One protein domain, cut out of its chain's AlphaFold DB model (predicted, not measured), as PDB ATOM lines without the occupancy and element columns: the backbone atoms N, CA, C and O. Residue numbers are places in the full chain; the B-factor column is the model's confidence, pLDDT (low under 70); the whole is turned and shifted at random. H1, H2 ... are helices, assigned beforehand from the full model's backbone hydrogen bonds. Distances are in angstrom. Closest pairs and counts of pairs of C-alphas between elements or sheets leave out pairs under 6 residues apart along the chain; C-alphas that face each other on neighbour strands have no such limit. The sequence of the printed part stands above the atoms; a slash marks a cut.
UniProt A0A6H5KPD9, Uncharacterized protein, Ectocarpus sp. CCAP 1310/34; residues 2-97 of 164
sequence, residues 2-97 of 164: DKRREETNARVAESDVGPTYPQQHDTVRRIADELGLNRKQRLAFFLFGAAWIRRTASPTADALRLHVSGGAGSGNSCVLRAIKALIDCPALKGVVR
ATOM      1  N   ASP A   2      28.028 -24.564  28.716       71.19
ATOM      2  CA  ASP A   2      27.613 -24.929  30.074       71.19
ATOM      3  C   ASP A   2      28.796 -24.848  31.059       71.19
ATOM      4  O   ASP A   2      29.738 -25.642  30.977       71.19
ATOM      5  N   LYS A   3      28.755 -23.869  31.975       55.38
ATOM      6  CA  LYS A   3      29.803 -23.592  32.977       55.38
ATOM      7  C   LYS A   3      30.168 -24.832  33.801       55.38
ATOM      8  O   LYS A   3      31.344 -25.051  34.078       55.38
ATOM      9  N   ARG A   4      29.192 -25.703  34.095       57.81
ATOM     10  CA  ARG A   4      29.431 -26.968  34.811       57.81
ATOM     11  C   ARG A   4      30.306 -27.934  34.026       57.81
ATOM     12  O   ARG A   4      31.160 -28.593  34.610       57.81
ATOM     13  N   ARG A   5      30.116 -28.031  32.708       48.81
ATOM     14  CA  ARG A   5      30.943 -28.884  31.839       48.81
ATOM     15  C   ARG A   5      32.374 -28.374  31.762       48.81
ATOM     16  O   ARG A   5      33.304 -29.172  31.741       48.81
ATOM     17  N   GLU A   6      32.559 -27.059  31.741       52.16
ATOM     18  CA  GLU A   6      33.889 -26.469  31.818       52.16
ATOM     19  C   GLU A   6      34.553 -26.786  33.160       52.16
ATOM     20  O   GLU A   6      35.622 -27.389  33.173       52.16
ATOM     21  N   GLU A   7      33.923 -26.467  34.286       49.94
ATOM     22  CA  GLU A   7      34.470 -26.750  35.621       49.94
ATOM     23  C   GLU A   7      34.761 -28.241  35.840       49.94
ATOM     24  O   GLU A   7      35.811 -28.589  36.374       49.94
ATOM     25  N   THR A   8      33.900 -29.129  35.337       53.06
ATOM     26  CA  THR A   8      34.123 -30.584  35.377       53.06
ATOM     27  C   THR A   8      35.346 -30.978  34.550       53.06
ATOM     28  O   THR A   8      36.194 -31.711  35.038       53.06
ATOM     29  N   ASN A   9      35.507 -30.440  33.338       52.31
ATOM     30  CA  ASN A   9      36.672 -30.726  32.496       52.31
ATOM     31  C   ASN A   9      37.978 -30.129  33.050       52.31
ATOM     32  O   ASN A   9      39.041 -30.693  32.817       52.31
ATOM     33  N   ALA A  10      37.918 -28.990  33.753       51.88
ATOM     34  CA  ALA A  10      39.076 -28.426  34.457       51.88
ATOM     35  C   ALA A  10      39.455 -29.283  35.665       51.88
ATOM     36  O   ALA A  10      40.618 -29.640  35.793       51.88
ATOM     37  N   ARG A  11      38.472 -29.695  36.477       51.97
ATOM     38  CA  ARG A  11      38.706 -30.631  37.580       51.97
ATOM     39  C   ARG A  11      39.272 -31.955  37.087       51.97
ATOM     40  O   ARG A  11      40.259 -32.387  37.644       51.97
ATOM     41  N   VAL A  12      38.737 -32.533  36.012       50.47
ATOM     42  CA  VAL A  12      39.275 -33.751  35.375       50.47
ATOM     43  C   VAL A  12      40.708 -33.533  34.869       50.47
ATOM     44  O   VAL A  12      41.567 -34.384  35.065       50.47
ATOM     45  N   ALA A  13      41.019 -32.379  34.268       51.03
ATOM     46  CA  ALA A  13      42.389 -32.060  33.854       51.03
ATOM     47  C   ALA A  13      43.360 -31.874  35.040       51.03
ATOM     48  O   ALA A  13      44.558 -32.097  34.877       51.03
ATOM     49  N   GLU A  14      42.855 -31.468  36.207       48.53
ATOM     50  CA  GLU A  14      43.617 -31.316  37.453       48.53
ATOM     51  C   GLU A  14      43.656 -32.599  38.309       48.53
ATOM     52  O   GLU A  14      44.594 -32.755  39.087       48.53
ATOM     53  N   SER A  15      42.685 -33.515  38.167       47.84
ATOM     54  CA  SER A  15      42.488 -34.685  39.043       47.84
ATOM     55  C   SER A  15      42.713 -36.055  38.399       47.84
ATOM     56  O   SER A  15      42.920 -37.010  39.142       47.84
ATOM     57  N   ASP A  16      42.667 -36.189  37.065       45.59
ATOM     58  CA  ASP A  16      42.591 -37.510  36.401       45.59
ATOM     59  C   ASP A  16      43.861 -37.947  35.661       45.59
ATOM     60  O   ASP A  16      43.902 -39.016  35.041       45.59
ATOM     61  N   VAL A  17      44.958 -37.207  35.801       48.19
ATOM     62  CA  VAL A  17      46.246 -37.901  35.813       48.19
ATOM     63  C   VAL A  17      46.230 -38.621  37.160       48.19
ATOM     64  O   VAL A  17      46.244 -37.940  38.174       48.19
ATOM     65  N   GLY A  18      46.032 -39.948  37.187       45.72
ATOM     66  CA  GLY A  18      45.918 -40.737  38.430       45.72
ATOM     67  C   GLY A  18      47.153 -40.598  39.342       45.72
ATOM     68  O   GLY A  18      47.870 -39.609  39.263       45.72
ATOM     69  N   PRO A  19      47.509 -41.568  40.199       45.97
ATOM     70  CA  PRO A  19      48.809 -41.525  40.870       45.97
ATOM     71  C   PRO A  19      49.937 -41.704  39.832       45.97
ATOM     72  O   PRO A  19      50.497 -42.782  39.664       45.97
ATOM     73  N   THR A  20      50.239 -40.659  39.066       51.78
ATOM     74  CA  THR A  20      51.463 -40.513  38.295       51.78
ATOM     75  C   THR A  20      52.537 -40.043  39.245       51.78
ATOM     76  O   THR A  20      52.303 -39.182  40.094       51.78
ATOM     77  N   TYR A  21      53.730 -40.598  39.092       57.97
ATOM     78  CA  TYR A  21      54.883 -40.126  39.834       57.97
ATOM     79  C   TYR A  21      55.083 -38.627  39.528       57.97
ATOM     80  O   TYR A  21      54.961 -38.244  38.359       57.97
ATOM     81  N   PRO A  22      55.402 -37.774  40.520       64.31
ATOM     82  CA  PRO A  22      55.489 -36.318  40.336       64.31
ATOM     83  C   PRO A  22      56.320 -35.892  39.112       64.31
ATOM     84  O   PRO A  22      55.891 -35.070  38.311       64.31
ATOM     85  N   GLN A  23      57.446 -36.572  38.873       60.16
ATOM     86  CA  GLN A  23      58.342 -36.322  37.735       60.16
ATOM     87  C   GLN A  23      57.686 -36.548  36.357       60.16
ATOM     88  O   GLN A  23      58.002 -35.872  35.374       60.16
ATOM     89  N   GLN A  24      56.761 -37.505  36.267       70.19
ATOM     90  CA  GLN A  24      56.022 -37.786  35.038       70.19
ATOM     91  C   GLN A  24      54.970 -36.704  34.789       70.19
ATOM     92  O   GLN A  24      54.805 -36.244  33.658       70.19
ATOM     93  N   HIS A  25      54.304 -36.265  35.860       76.38
ATOM     94  CA  HIS A  25      53.326 -35.187  35.814       76.38
ATOM     95  C   HIS A  25      53.969 -33.869  35.351       76.38
ATOM     96  O   HIS A  25      53.400 -33.156  34.520       76.38
ATOM     97  N   ASP A  26      55.173 -33.561  35.832       83.69
ATOM     98  CA  ASP A  26      55.900 -32.349  35.447       83.69
ATOM     99  C   ASP A  26      56.352 -32.387  33.984       83.69
ATOM    100  O   ASP A  26      56.238 -31.394  33.266       83.69
ATOM    101  N   THR A  27      56.786 -33.555  33.501       88.00
ATOM    102  CA  THR A  27      57.175 -33.740  32.094       88.00
ATOM    103  C   THR A  27      55.993 -33.502  31.152       88.00
ATOM    104  O   THR A  27      56.128 -32.788  30.156       88.00
ATOM    105  N   VAL A  28      54.828 -34.073  31.474       87.88
ATOM    106  CA  VAL A  28      53.604 -33.912  30.676       87.88
ATOM    107  C   VAL A  28      53.128 -32.454  30.709       87.88
ATOM    108  O   VAL A  28      52.798 -31.903  29.659       87.88
ATOM    109  N   ARG A  29      53.154 -31.786  31.872       88.50
ATOM    110  CA  ARG A  29      52.838 -30.348  31.968       88.50
ATOM    111  C   ARG A  29      53.773 -29.502  31.107       88.50
ATOM    112  O   ARG A  29      53.292 -28.747  30.268       88.50
ATOM    113  N   ARG A  30      55.087 -29.702  31.239       91.88
ATOM    114  CA  ARG A  30      56.101 -28.946  30.494       91.88
ATOM    115  C   ARG A  30      55.890 -29.033  28.982       91.88
ATOM    116  O   ARG A  30      55.866 -28.004  28.323       91.88
ATOM    117  N   ILE A  31      55.674 -30.233  28.438       93.00
ATOM    118  CA  ILE A  31      55.435 -30.408  26.992       93.00
ATOM    119  C   ILE A  31      54.168 -29.662  26.549       93.00
ATOM    120  O   ILE A  31      54.136 -29.063  25.474       93.00
ATOM    121  N   ALA A  32      53.113 -29.693  27.367       91.56
ATOM    122  CA  ALA A  32      51.871 -28.996  27.057       91.56
ATOM    123  C   ALA A  32      52.034 -27.469  27.050       91.56
ATOM    124  O   ALA A  32      51.421 -26.794  26.220       91.56
ATOM    125  N   ASP A  33      52.846 -26.941  27.966       91.31
ATOM    126  CA  ASP A  33      53.166 -25.518  28.056       91.31
ATOM    127  C   ASP A  33      54.070 -25.072  26.897       91.31
ATOM    128  O   ASP A  33      53.738 -24.108  26.211       91.31
ATOM    129  N   GLU A  34      55.142 -25.815  26.605       93.94
ATOM    130  CA  GLU A  34      56.077 -25.539  25.500       93.94
ATOM    131  C   GLU A  34      55.383 -25.521  24.129       93.94
ATOM    132  O   GLU A  34      55.715 -24.708  23.267       93.94
ATOM    133  N   LEU A  35      54.392 -26.394  23.923       92.19
ATOM    134  CA  LEU A  35      53.618 -26.456  22.679       92.19
ATOM    135  C   LEU A  35      52.386 -25.540  22.671       92.19
ATOM    136  O   LEU A  35      51.626 -25.557  21.699       92.19
ATOM    137  N   GLY A  36      52.169 -24.756  23.732       90.50
ATOM    138  CA  GLY A  36      51.069 -23.797  23.817       90.50
ATOM    139  C   GLY A  36      49.690 -24.446  23.687       90.50
ATOM    140  O   GLY A  36      48.791 -23.873  23.070       90.50
ATOM    141  N   LEU A  37      49.512 -25.661  24.223       89.06
ATOM    142  CA  LEU A  37      48.255 -26.390  24.075       89.06
ATOM    143  C   LEU A  37      47.112 -25.630  24.753       89.06
ATOM    144  O   LEU A  37      47.205 -25.244  25.922       89.06
ATOM    145  N   ASN A  38      45.993 -25.471  24.044       87.94
ATOM    146  CA  ASN A  38      44.777 -24.923  24.638       87.94
ATOM    147  C   ASN A  38      44.116 -25.944  25.580       87.94
ATOM    148  O   ASN A  38      44.453 -27.127  25.589       87.94
ATOM    149  N   ARG A  39      43.112 -25.509  26.345       85.75
ATOM    150  CA  ARG A  39      42.425 -26.344  27.345       85.75
ATOM    151  C   ARG A  39      41.961 -27.712  26.822       85.75
ATOM    152  O   ARG A  39      42.153 -28.717  27.498       85.75
ATOM    153  N   LYS A  40      41.352 -27.768  25.632       87.38
ATOM    154  CA  LYS A  40      40.823 -29.023  25.065       87.38
ATOM    155  C   LYS A  40      41.950 -29.948  24.604       87.38
ATOM    156  O   LYS A  40      41.892 -31.151  24.833       87.38
ATOM    157  N   GLN A  41      42.987 -29.374  24.000       88.94
ATOM    158  CA  GLN A  41      44.184 -30.099  23.577       88.94
ATOM    159  C   GLN A  41      44.959 -30.656  24.780       88.94
ATOM    160  O   GLN A  41      45.368 -31.813  24.753       88.94
ATOM    161  N   ARG A  42      45.098 -29.862  25.854       90.12
ATOM    162  CA  ARG A  42      45.708 -30.282  27.127       90.12
ATOM    163  C   ARG A  42      44.990 -31.477  27.720       90.12
ATOM    164  O   ARG A  42      45.646 -32.449  28.061       90.12
ATOM    165  N   LEU A  43      43.660 -31.432  27.787       87.56
ATOM    166  CA  LEU A  43      42.865 -32.544  28.301       87.56
ATOM    167  C   LEU A  43      43.139 -33.838  27.518       87.56
ATOM    168  O   LEU A  43      43.464 -34.857  28.119       87.56
ATOM    169  N   ALA A  44      43.069 -33.792  26.184       90.25
ATOM    170  CA  ALA A  44      43.353 -34.960  25.346       90.25
ATOM    171  C   ALA A  44      44.784 -35.488  25.553       90.25
ATOM    172  O   ALA A  44      44.997 -36.693  25.685       90.25
ATOM    173  N   PHE A  45      45.759 -34.582  25.626       91.81
ATOM    174  CA  PHE A  45      47.159 -34.928  25.841       91.81
ATOM    175  C   PHE A  45      47.420 -35.523  27.234       91.81
ATOM    176  O   PHE A  45      48.153 -36.504  27.351       91.81
ATOM    177  N   PHE A  46      46.792 -34.992  28.281       89.19
ATOM    178  CA  PHE A  46      46.942 -35.484  29.653       89.19
ATOM    179  C   PHE A  46      46.294 -36.856  29.836       89.19
ATOM    180  O   PHE A  46      46.920 -37.739  30.422       89.19
ATOM    181  N   LEU A  47      45.105 -37.079  29.262       87.69
ATOM    182  CA  LEU A  47      44.466 -38.401  29.240       87.69
ATOM    183  C   LEU A  47      45.362 -39.442  28.563       87.69
ATOM    184  O   LEU A  47      45.547 -40.545  29.084       87.69
ATOM    185  N   PHE A  48      45.958 -39.077  27.424       90.31
ATOM    186  CA  PHE A  48      46.934 -39.924  26.750       90.31
ATOM    187  C   PHE A  48      48.148 -40.209  27.645       90.31
ATOM    188  O   PHE A  48      48.487 -41.374  27.850       90.31
ATOM    189  N   GLY A  49      48.781 -39.171  28.200       88.62
ATOM    190  CA  GLY A  49      49.975 -39.306  29.035       88.62
ATOM    191  C   GLY A  49      49.736 -40.209  30.245       88.62
ATOM    192  O   GLY A  49      50.497 -41.150  30.467       88.62
ATOM    193  N   ALA A  50      48.633 -39.992  30.966       83.19
ATOM    194  CA  ALA A  50      48.244 -40.797  32.121       83.19
ATOM    195  C   ALA A  50      48.085 -42.280  31.761       83.19
ATOM    196  O   ALA A  50      48.645 -43.154  32.428       83.19
ATOM    197  N   ALA A  51      47.352 -42.579  30.685       84.31
ATOM    198  CA  ALA A  51      47.133 -43.955  30.255       84.31
ATOM    199  C   ALA A  51      48.424 -44.622  29.761       84.31
ATOM    200  O   ALA A  51      48.675 -45.788  30.070       84.31
ATOM    201  N   TRP A  52      49.251 -43.881  29.020       84.44
ATOM    202  CA  TRP A  52      50.522 -44.362  28.488       84.44
ATOM    203  C   TRP A  52      51.491 -44.757  29.606       84.44
ATOM    204  O   TRP A  52      52.048 -45.858  29.612       84.44
ATOM    205  N   ILE A  53      51.614 -43.896  30.614       81.56
ATOM    206  CA  ILE A  53      52.423 -44.146  31.804       81.56
ATOM    207  C   ILE A  53      51.869 -45.335  32.600       81.56
ATOM    208  O   ILE A  53      52.619 -46.258  32.929       81.56
ATOM    209  N   ARG A  54      50.555 -45.363  32.867       79.38
ATOM    210  CA  ARG A  54      49.909 -46.438  33.637       79.38
ATOM    211  C   ARG A  54      50.125 -47.810  33.004       79.38
ATOM    212  O   ARG A  54      50.360 -48.780  33.718       79.38
ATOM    213  N   ARG A  55      50.097 -47.890  31.672       79.00
ATOM    214  CA  ARG A  55      50.337 -49.136  30.935       79.00
ATOM    215  C   ARG A  55      51.764 -49.667  31.092       79.00
ATOM    216  O   ARG A  55      51.984 -50.863  30.935       79.00
ATOM    217  N   THR A  56      52.730 -48.810  31.431       74.56
ATOM    218  CA  THR A  56      54.072 -49.290  31.790       74.56
ATOM    219  C   THR A  56      54.083 -49.932  33.174       74.56
ATOM    220  O   THR A  56      54.689 -50.985  33.342       74.56
ATOM    221  N   ALA A  57      53.386 -49.338  34.146       75.06
ATOM    222  CA  ALA A  57      53.294 -49.887  35.498       75.06
ATOM    223  C   ALA A  57      52.445 -51.171  35.562       75.06
ATOM    224  O   ALA A  57      52.709 -52.052  36.374       75.06
ATOM    225  N   SER A  58      51.438 -51.294  34.692       78.44
ATOM    226  CA  SER A  58      50.577 -52.472  34.580       78.44
ATOM    227  C   SER A  58      50.429 -52.877  33.108       78.44
ATOM    228  O   SER A  58      49.592 -52.316  32.393       78.44
ATOM    229  N   PRO A  59      51.216 -53.860  32.629       71.75
ATOM    230  CA  PRO A  59      51.154 -54.335  31.243       71.75
ATOM    231  C   PRO A  59      49.796 -54.932  30.855       71.75
ATOM    232  O   PRO A  59      49.475 -55.004  29.671       71.75
ATOM    233  N   THR A  60      49.012 -55.357  31.849       74.31
ATOM    234  CA  THR A  60      47.656 -55.898  31.701       74.31
ATOM    235  C   THR A  60      46.582 -54.816  31.631       74.31
ATOM    236  O   THR A  60      45.417 -55.145  31.452       74.31
ATOM    237  N   ALA A  61      46.936 -53.536  31.795       74.94
ATOM    238  CA  ALA A  61      45.981 -52.447  31.658       74.94
ATOM    239  C   ALA A  61      45.467 -52.343  30.215       74.94
ATOM    240  O   ALA A  61      46.242 -52.434  29.254       74.94
ATOM    241  N   ASP A  62      44.165 -52.082  30.079       77.12
ATOM    242  CA  ASP A  62      43.519 -51.906  28.783       77.12
ATOM    243  C   ASP A  62      44.190 -50.812  27.947       77.12
ATOM    244  O   ASP A  62      44.606 -49.757  28.442       77.12
ATOM    245  N   ALA A  63      44.274 -51.062  26.641       81.06
ATOM    246  CA  ALA A  63      44.777 -50.080  25.697       81.06
ATOM    247  C   ALA A  63      43.814 -48.886  25.610       81.06
ATOM    248  O   ALA A  63      42.637 -49.053  25.286       81.06
ATOM    249  N   LEU A  64      44.327 -47.671  25.832       85.81
ATOM    250  CA  LEU A  64      43.553 -46.452  25.608       85.81
ATOM    251  C   LEU A  64      43.187 -46.334  24.125       85.81
ATOM    252  O   LEU A  64      44.060 -46.338  23.257       85.81
ATOM    253  N   ARG A  65      41.894 -46.159  23.854       88.56
ATOM    254  CA  ARG A  65      41.379 -45.723  22.557       88.56
ATOM    255  C   ARG A  65      40.896 -44.289  22.714       88.56
ATOM    256  O   ARG A  65      39.953 -44.039  23.458       88.56
ATOM    257  N   LEU A  66      41.572 -43.356  22.053       88.50
ATOM    258  CA  LEU A  66      41.273 -41.930  22.130       88.50
ATOM    259  C   LEU A  66      40.909 -41.414  20.740       88.50
ATOM    260  O   LEU A  66      41.686 -41.570  19.802       88.50
ATOM    261  N   HIS A  67      39.748 -40.773  20.627       89.44
ATOM    262  CA  HIS A  67      39.341 -40.045  19.429       89.44
ATOM    263  C   HIS A  67      39.424 -38.542  19.709       89.44
ATOM    264  O   HIS A  67      38.800 -38.046  20.649       89.44
ATOM    265  N   VAL A  68      40.216 -37.822  18.910       87.94
ATOM    266  CA  VAL A  68      40.401 -36.370  19.033       87.94
ATOM    267  C   VAL A  68      39.816 -35.700  17.798       87.94
ATOM    268  O   VAL A  68      40.412 -35.733  16.726       87.94
ATOM    269  N   SER A  69      38.654 -35.074  17.966       86.62
ATOM    270  CA  SER A  69      37.953 -34.338  16.912       86.62
ATOM    271  C   SER A  69      37.986 -32.829  17.158       86.62
ATOM    272  O   SER A  69      37.947 -32.370  18.302       86.62
ATOM    273  N   GLY A  70      37.934 -32.047  16.086       82.19
ATOM    274  CA  GLY A  70      37.769 -30.593  16.123       82.19
ATOM    275  C   GLY A  70      37.466 -30.061  14.727       82.19
ATOM    276  O   GLY A  70      37.491 -30.833  13.785       82.19
ATOM    277  N   GLY A  71      37.135 -28.778  14.576       79.19
ATOM    278  CA  GLY A  71      36.996 -28.184  13.240       79.19
ATOM    279  C   GLY A  71      38.349 -28.033  12.536       79.19
ATOM    280  O   GLY A  71      39.398 -28.086  13.181       79.19
ATOM    281  N   ALA A  72      38.341 -27.771  11.228       76.06
ATOM    282  CA  ALA A  72      39.562 -27.429  10.503       76.06
ATOM    283  C   ALA A  72      40.300 -26.268  11.204       76.06
ATOM    284  O   ALA A  72      39.693 -25.273  11.599       76.06
ATOM    285  N   GLY A  73      41.609 -26.423  11.412       78.56
ATOM    286  CA  GLY A  73      42.418 -25.437  12.136       78.56
ATOM    287  C   GLY A  73      42.311 -25.488  13.668       78.56
ATOM    288  O   GLY A  73      42.956 -24.687  14.336       78.56
ATOM    289  N   SER A  74      41.590 -26.449  14.267       79.06
ATOM    290  CA  SER A  74      41.507 -26.610  15.735       79.06
ATOM    291  C   SER A  74      42.810 -27.071  16.399       79.06
ATOM    292  O   SER A  74      42.882 -27.178  17.627       79.06
ATOM    293  N   GLY A  75      43.834 -27.385  15.601       81.31
ATOM    294  CA  GLY A  75      45.145 -27.807  16.078       81.31
ATOM    295  C   GLY A  75      45.193 -29.252  16.578       81.31
ATOM    296  O   GLY A  75      45.984 -29.546  17.470       81.31
ATOM    297  N   ASN A  76      44.397 -30.168  16.014       86.81
ATOM    298  CA  ASN A  76      44.469 -31.602  16.351       86.81
ATOM    299  C   ASN A  76      45.885 -32.163  16.113       86.81
ATOM    300  O   ASN A  76      46.432 -32.865  16.962       86.81
ATOM    301  N   SER A  77      46.545 -31.737  15.032       85.62
ATOM    302  CA  SER A  77      47.945 -32.078  14.751       85.62
ATOM    303  C   SER A  77      48.910 -31.560  15.834       85.62
ATOM    304  O   SER A  77      49.983 -32.125  16.027       85.62
ATOM    305  N   CYS A  78      48.540 -30.522  16.598       88.81
ATOM    306  CA  CYS A  78      49.328 -30.055  17.742       88.81
ATOM    307  C   CYS A  78      49.315 -31.066  18.899       88.81
ATOM    308  O   CYS A  78      50.360 -31.327  19.491       88.81
ATOM    309  N   VAL A  79      48.169 -31.710  19.156       91.75
ATOM    310  CA  VAL A  79      48.065 -32.803  20.140       91.75
ATOM    311  C   VAL A  79      48.945 -33.978  19.721       91.75
ATOM    312  O   VAL A  79      49.684 -34.514  20.540       91.75
ATOM    313  N   LEU A  80      48.935 -34.338  18.434       90.94
ATOM    314  CA  LEU A  80      49.792 -35.406  17.917       90.94
ATOM    315  C   LEU A  80      51.289 -35.084  18.082       90.94
ATOM    316  O   LEU A  80      52.065 -35.957  18.473       90.94
ATOM    317  N   ARG A  81      51.697 -33.828  17.851       90.69
ATOM    318  CA  ARG A  81      53.074 -33.375  18.127       90.69
ATOM    319  C   ARG A  81      53.431 -33.495  19.609       90.69
ATOM    320  O   ARG A  81      54.530 -33.944  19.914       90.69
ATOM    321  N   ALA A  82      52.509 -33.166  20.516       93.44
ATOM    322  CA  ALA A  82      52.718 -33.332  21.955       93.44
ATOM    323  C   ALA A  82      52.876 -34.806  22.351       93.44
ATOM    324  O   ALA A  82      53.794 -35.154  23.091       93.44
ATOM    325  N   ILE A  83      52.041 -35.691  21.796       92.88
ATOM    326  CA  ILE A  83      52.151 -37.147  21.979       92.88
ATOM    327  C   ILE A  83      53.520 -37.648  21.512       92.88
ATOM    328  O   ILE A  83      54.192 -38.376  22.242       92.88
ATOM    329  N   LYS A  84      53.963 -37.222  20.324       91.88
ATOM    330  CA  LYS A  84      55.287 -37.566  19.800       91.88
ATOM    331  C   LYS A  84      56.406 -37.082  20.725       91.88
ATOM    332  O   LYS A  84      57.279 -37.870  21.070       91.88
ATOM    333  N   ALA A  85      56.350 -35.825  21.161       92.25
ATOM    334  CA  ALA A  85      57.333 -35.249  22.076       92.25
ATOM    335  C   ALA A  85      57.403 -36.009  23.410       92.25
ATOM    336  O   ALA A  85      58.490 -36.204  23.947       92.25
ATOM    337  N   LEU A  86      56.261 -36.480  23.924       91.12
ATOM    338  CA  LEU A  86      56.209 -37.277  25.148       91.12
ATOM    339  C   LEU A  86      56.856 -38.655  24.967       91.12
ATOM    340  O   LEU A  86      57.642 -39.069  25.814       91.12
ATOM    341  N   ILE A  87      56.552 -39.347  23.866       89.69
ATOM    342  CA  ILE A  87      57.117 -40.671  23.557       89.69
ATOM    343  C   ILE A  87      58.634 -40.589  23.347       89.69
ATOM    344  O   ILE A  87      59.370 -41.447  23.830       89.69
ATOM    345  N   ASP A  88      59.107 -39.536  22.679       89.50
ATOM    346  CA  ASP A  88      60.529 -39.336  22.389       89.50
ATOM    347  C   ASP A  88      61.303 -38.704  23.568       89.50
ATOM    348  O   ASP A  88      62.529 -38.566  23.502       89.50
ATOM    349  N   CYS A  89      60.617 -38.327  24.658       89.06
ATOM    350  CA  CYS A  89      61.196 -37.579  25.770       89.06
ATOM    351  C   CYS A  89      62.296 -38.385  26.493       89.06
ATOM    352  O   CYS A  89      62.002 -39.412  27.115       89.06
ATOM    353  N   PRO A  90      63.560 -37.909  26.514       87.31
ATOM    354  CA  PRO A  90      64.655 -38.618  27.176       87.31
ATOM    355  C   PRO A  90      64.432 -38.849  28.672       87.31
ATOM    356  O   PRO A  90      64.841 -39.882  29.191       87.31
ATOM    357  N   ALA A  91      63.737 -37.927  29.347       85.38
ATOM    358  CA  ALA A  91      63.430 -38.029  30.775       85.38
ATOM    359  C   ALA A  91      62.561 -39.253  31.121       85.38
ATOM    360  O   ALA A  91      62.550 -39.695  32.266       85.38
ATOM    361  N   LEU A  92      61.863 -39.830  30.136       83.19
ATOM    362  CA  LEU A  92      61.010 -41.003  30.319       83.19
ATOM    363  C   LEU A  92      61.670 -42.318  29.871       83.19
ATOM    364  O   LEU A  92      61.085 -43.379  30.094       83.19
ATOM    365  N   LYS A  93      62.890 -42.289  29.307       79.75
ATOM    366  CA  LYS A  93      63.564 -43.463  28.704       79.75
ATOM    367  C   LYS A  93      63.915 -44.606  29.671       79.75
ATOM    368  O   LYS A  93      64.279 -45.679  29.203       79.75
ATOM    369  N   GLY A  94      63.787 -44.416  30.983       76.94
ATOM    370  CA  GLY A  94      63.922 -45.481  31.996       76.94
ATOM    371  C   GLY A  94      62.645 -45.756  32.793       76.94
ATOM    372  O   GLY A  94      62.634 -46.614  33.666       76.94
ATOM    373  N   VAL A  95      61.579 -45.008  32.513       77.56
ATOM    374  CA  VAL A  95      60.333 -45.009  33.291       77.56
ATOM    375  C   VAL A  95      59.199 -45.651  32.504       77.56
ATOM    376  O   VAL A  95      58.315 -46.280  33.077       77.56
ATOM    377  N   VAL A  96      59.222 -45.475  31.185       79.88
ATOM    378  CA  VAL A  96      58.205 -45.950  30.252       79.88
ATOM    379  C   VAL A  96      58.821 -47.022  29.361       79.88
ATOM    380  O   VAL A  96      59.990 -46.923  28.980       79.88
ATOM    381  N   ARG A  97      58.049 -48.056  29.007       77.56
ATOM    382  CA  ARG A  97      58.542 -49.095  28.097       77.56
ATOM    383  C   ARG A  97      58.935 -48.459  26.753       77.56
ATOM    384  O   ARG A  97      58.127 -47.716  26.190       77.56
TER     385      ARG A  97
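Overview. This is residues 2 to 97 of the 164 residues of an uncharacterized protein of Ectocarpus sp. CCAP 1310/34 (UniProt A0A6H5KPD9). Three helices, H2, H3 and H4, make a small bundle, with H2 folded back on the long H3 and H4 packed on both. A fourth helix, H1, lies to one side and meets H3 with residues 9 to 13 alone, while a long unnamed stretch, residues 58 to 75, runs back from the end of H3 to H4. The printed part has 96 residues with four named helices, H1 to H4 in order, and no named strand: all helix. It is compact, with a radius of gyration of the C-alphas of 13.4 A, and elongated, spanning 39 by 25 by 23 A.

Arrangement. Start at the hub, H3, residues 39 to 57, which touches three helices. H4, residues 76 to 87, touches residues 41 to 49 of H3, closest at the C-alphas of Gln 41 and Val 79, 5.8 A, the same way at a shallow tilt of 30 degrees. H2, residues 22 to 34, forms a helical hairpin with H3; the closest C-alphas, of Ala 32 and Arg 42, are 6.3 A apart, and the tilt of 33 degrees is shallow, only just short of steep. H2 touches H4 at a steep tilt of 38 degrees, opposite ways, closest at the C-alphas of Ile 31 and Ala 82, 6.4 A. H1, residues 3 to 15, touches H3 at the C-alphas of Ala 13 and Leu 43, 5.6 A, and is apart from H2 and H4. Every O i to N i+4 pair is within hydrogen-bond range in H1, H2 and H4; in H3, 14 of 15 are.

Along the chain. Find C-alpha 39 at (42.425, -26.344, 27.345); H3 runs 27.2 A from there to C-alpha 57. H1 begins at (29.803, -23.592, 32.977) and is 17.9 A long, H2 18.3 A. H4, 17.2 A, ends at (57.117, -40.671, 23.557).

Size, cuts and confidence. Look at Asp 2 and Gly 94, whose C-alphas are the farthest apart, 41.8 A. The printed part has no cut; the link from H3 to H4 is long. Residues 3 to 23 have pLDDT under 70.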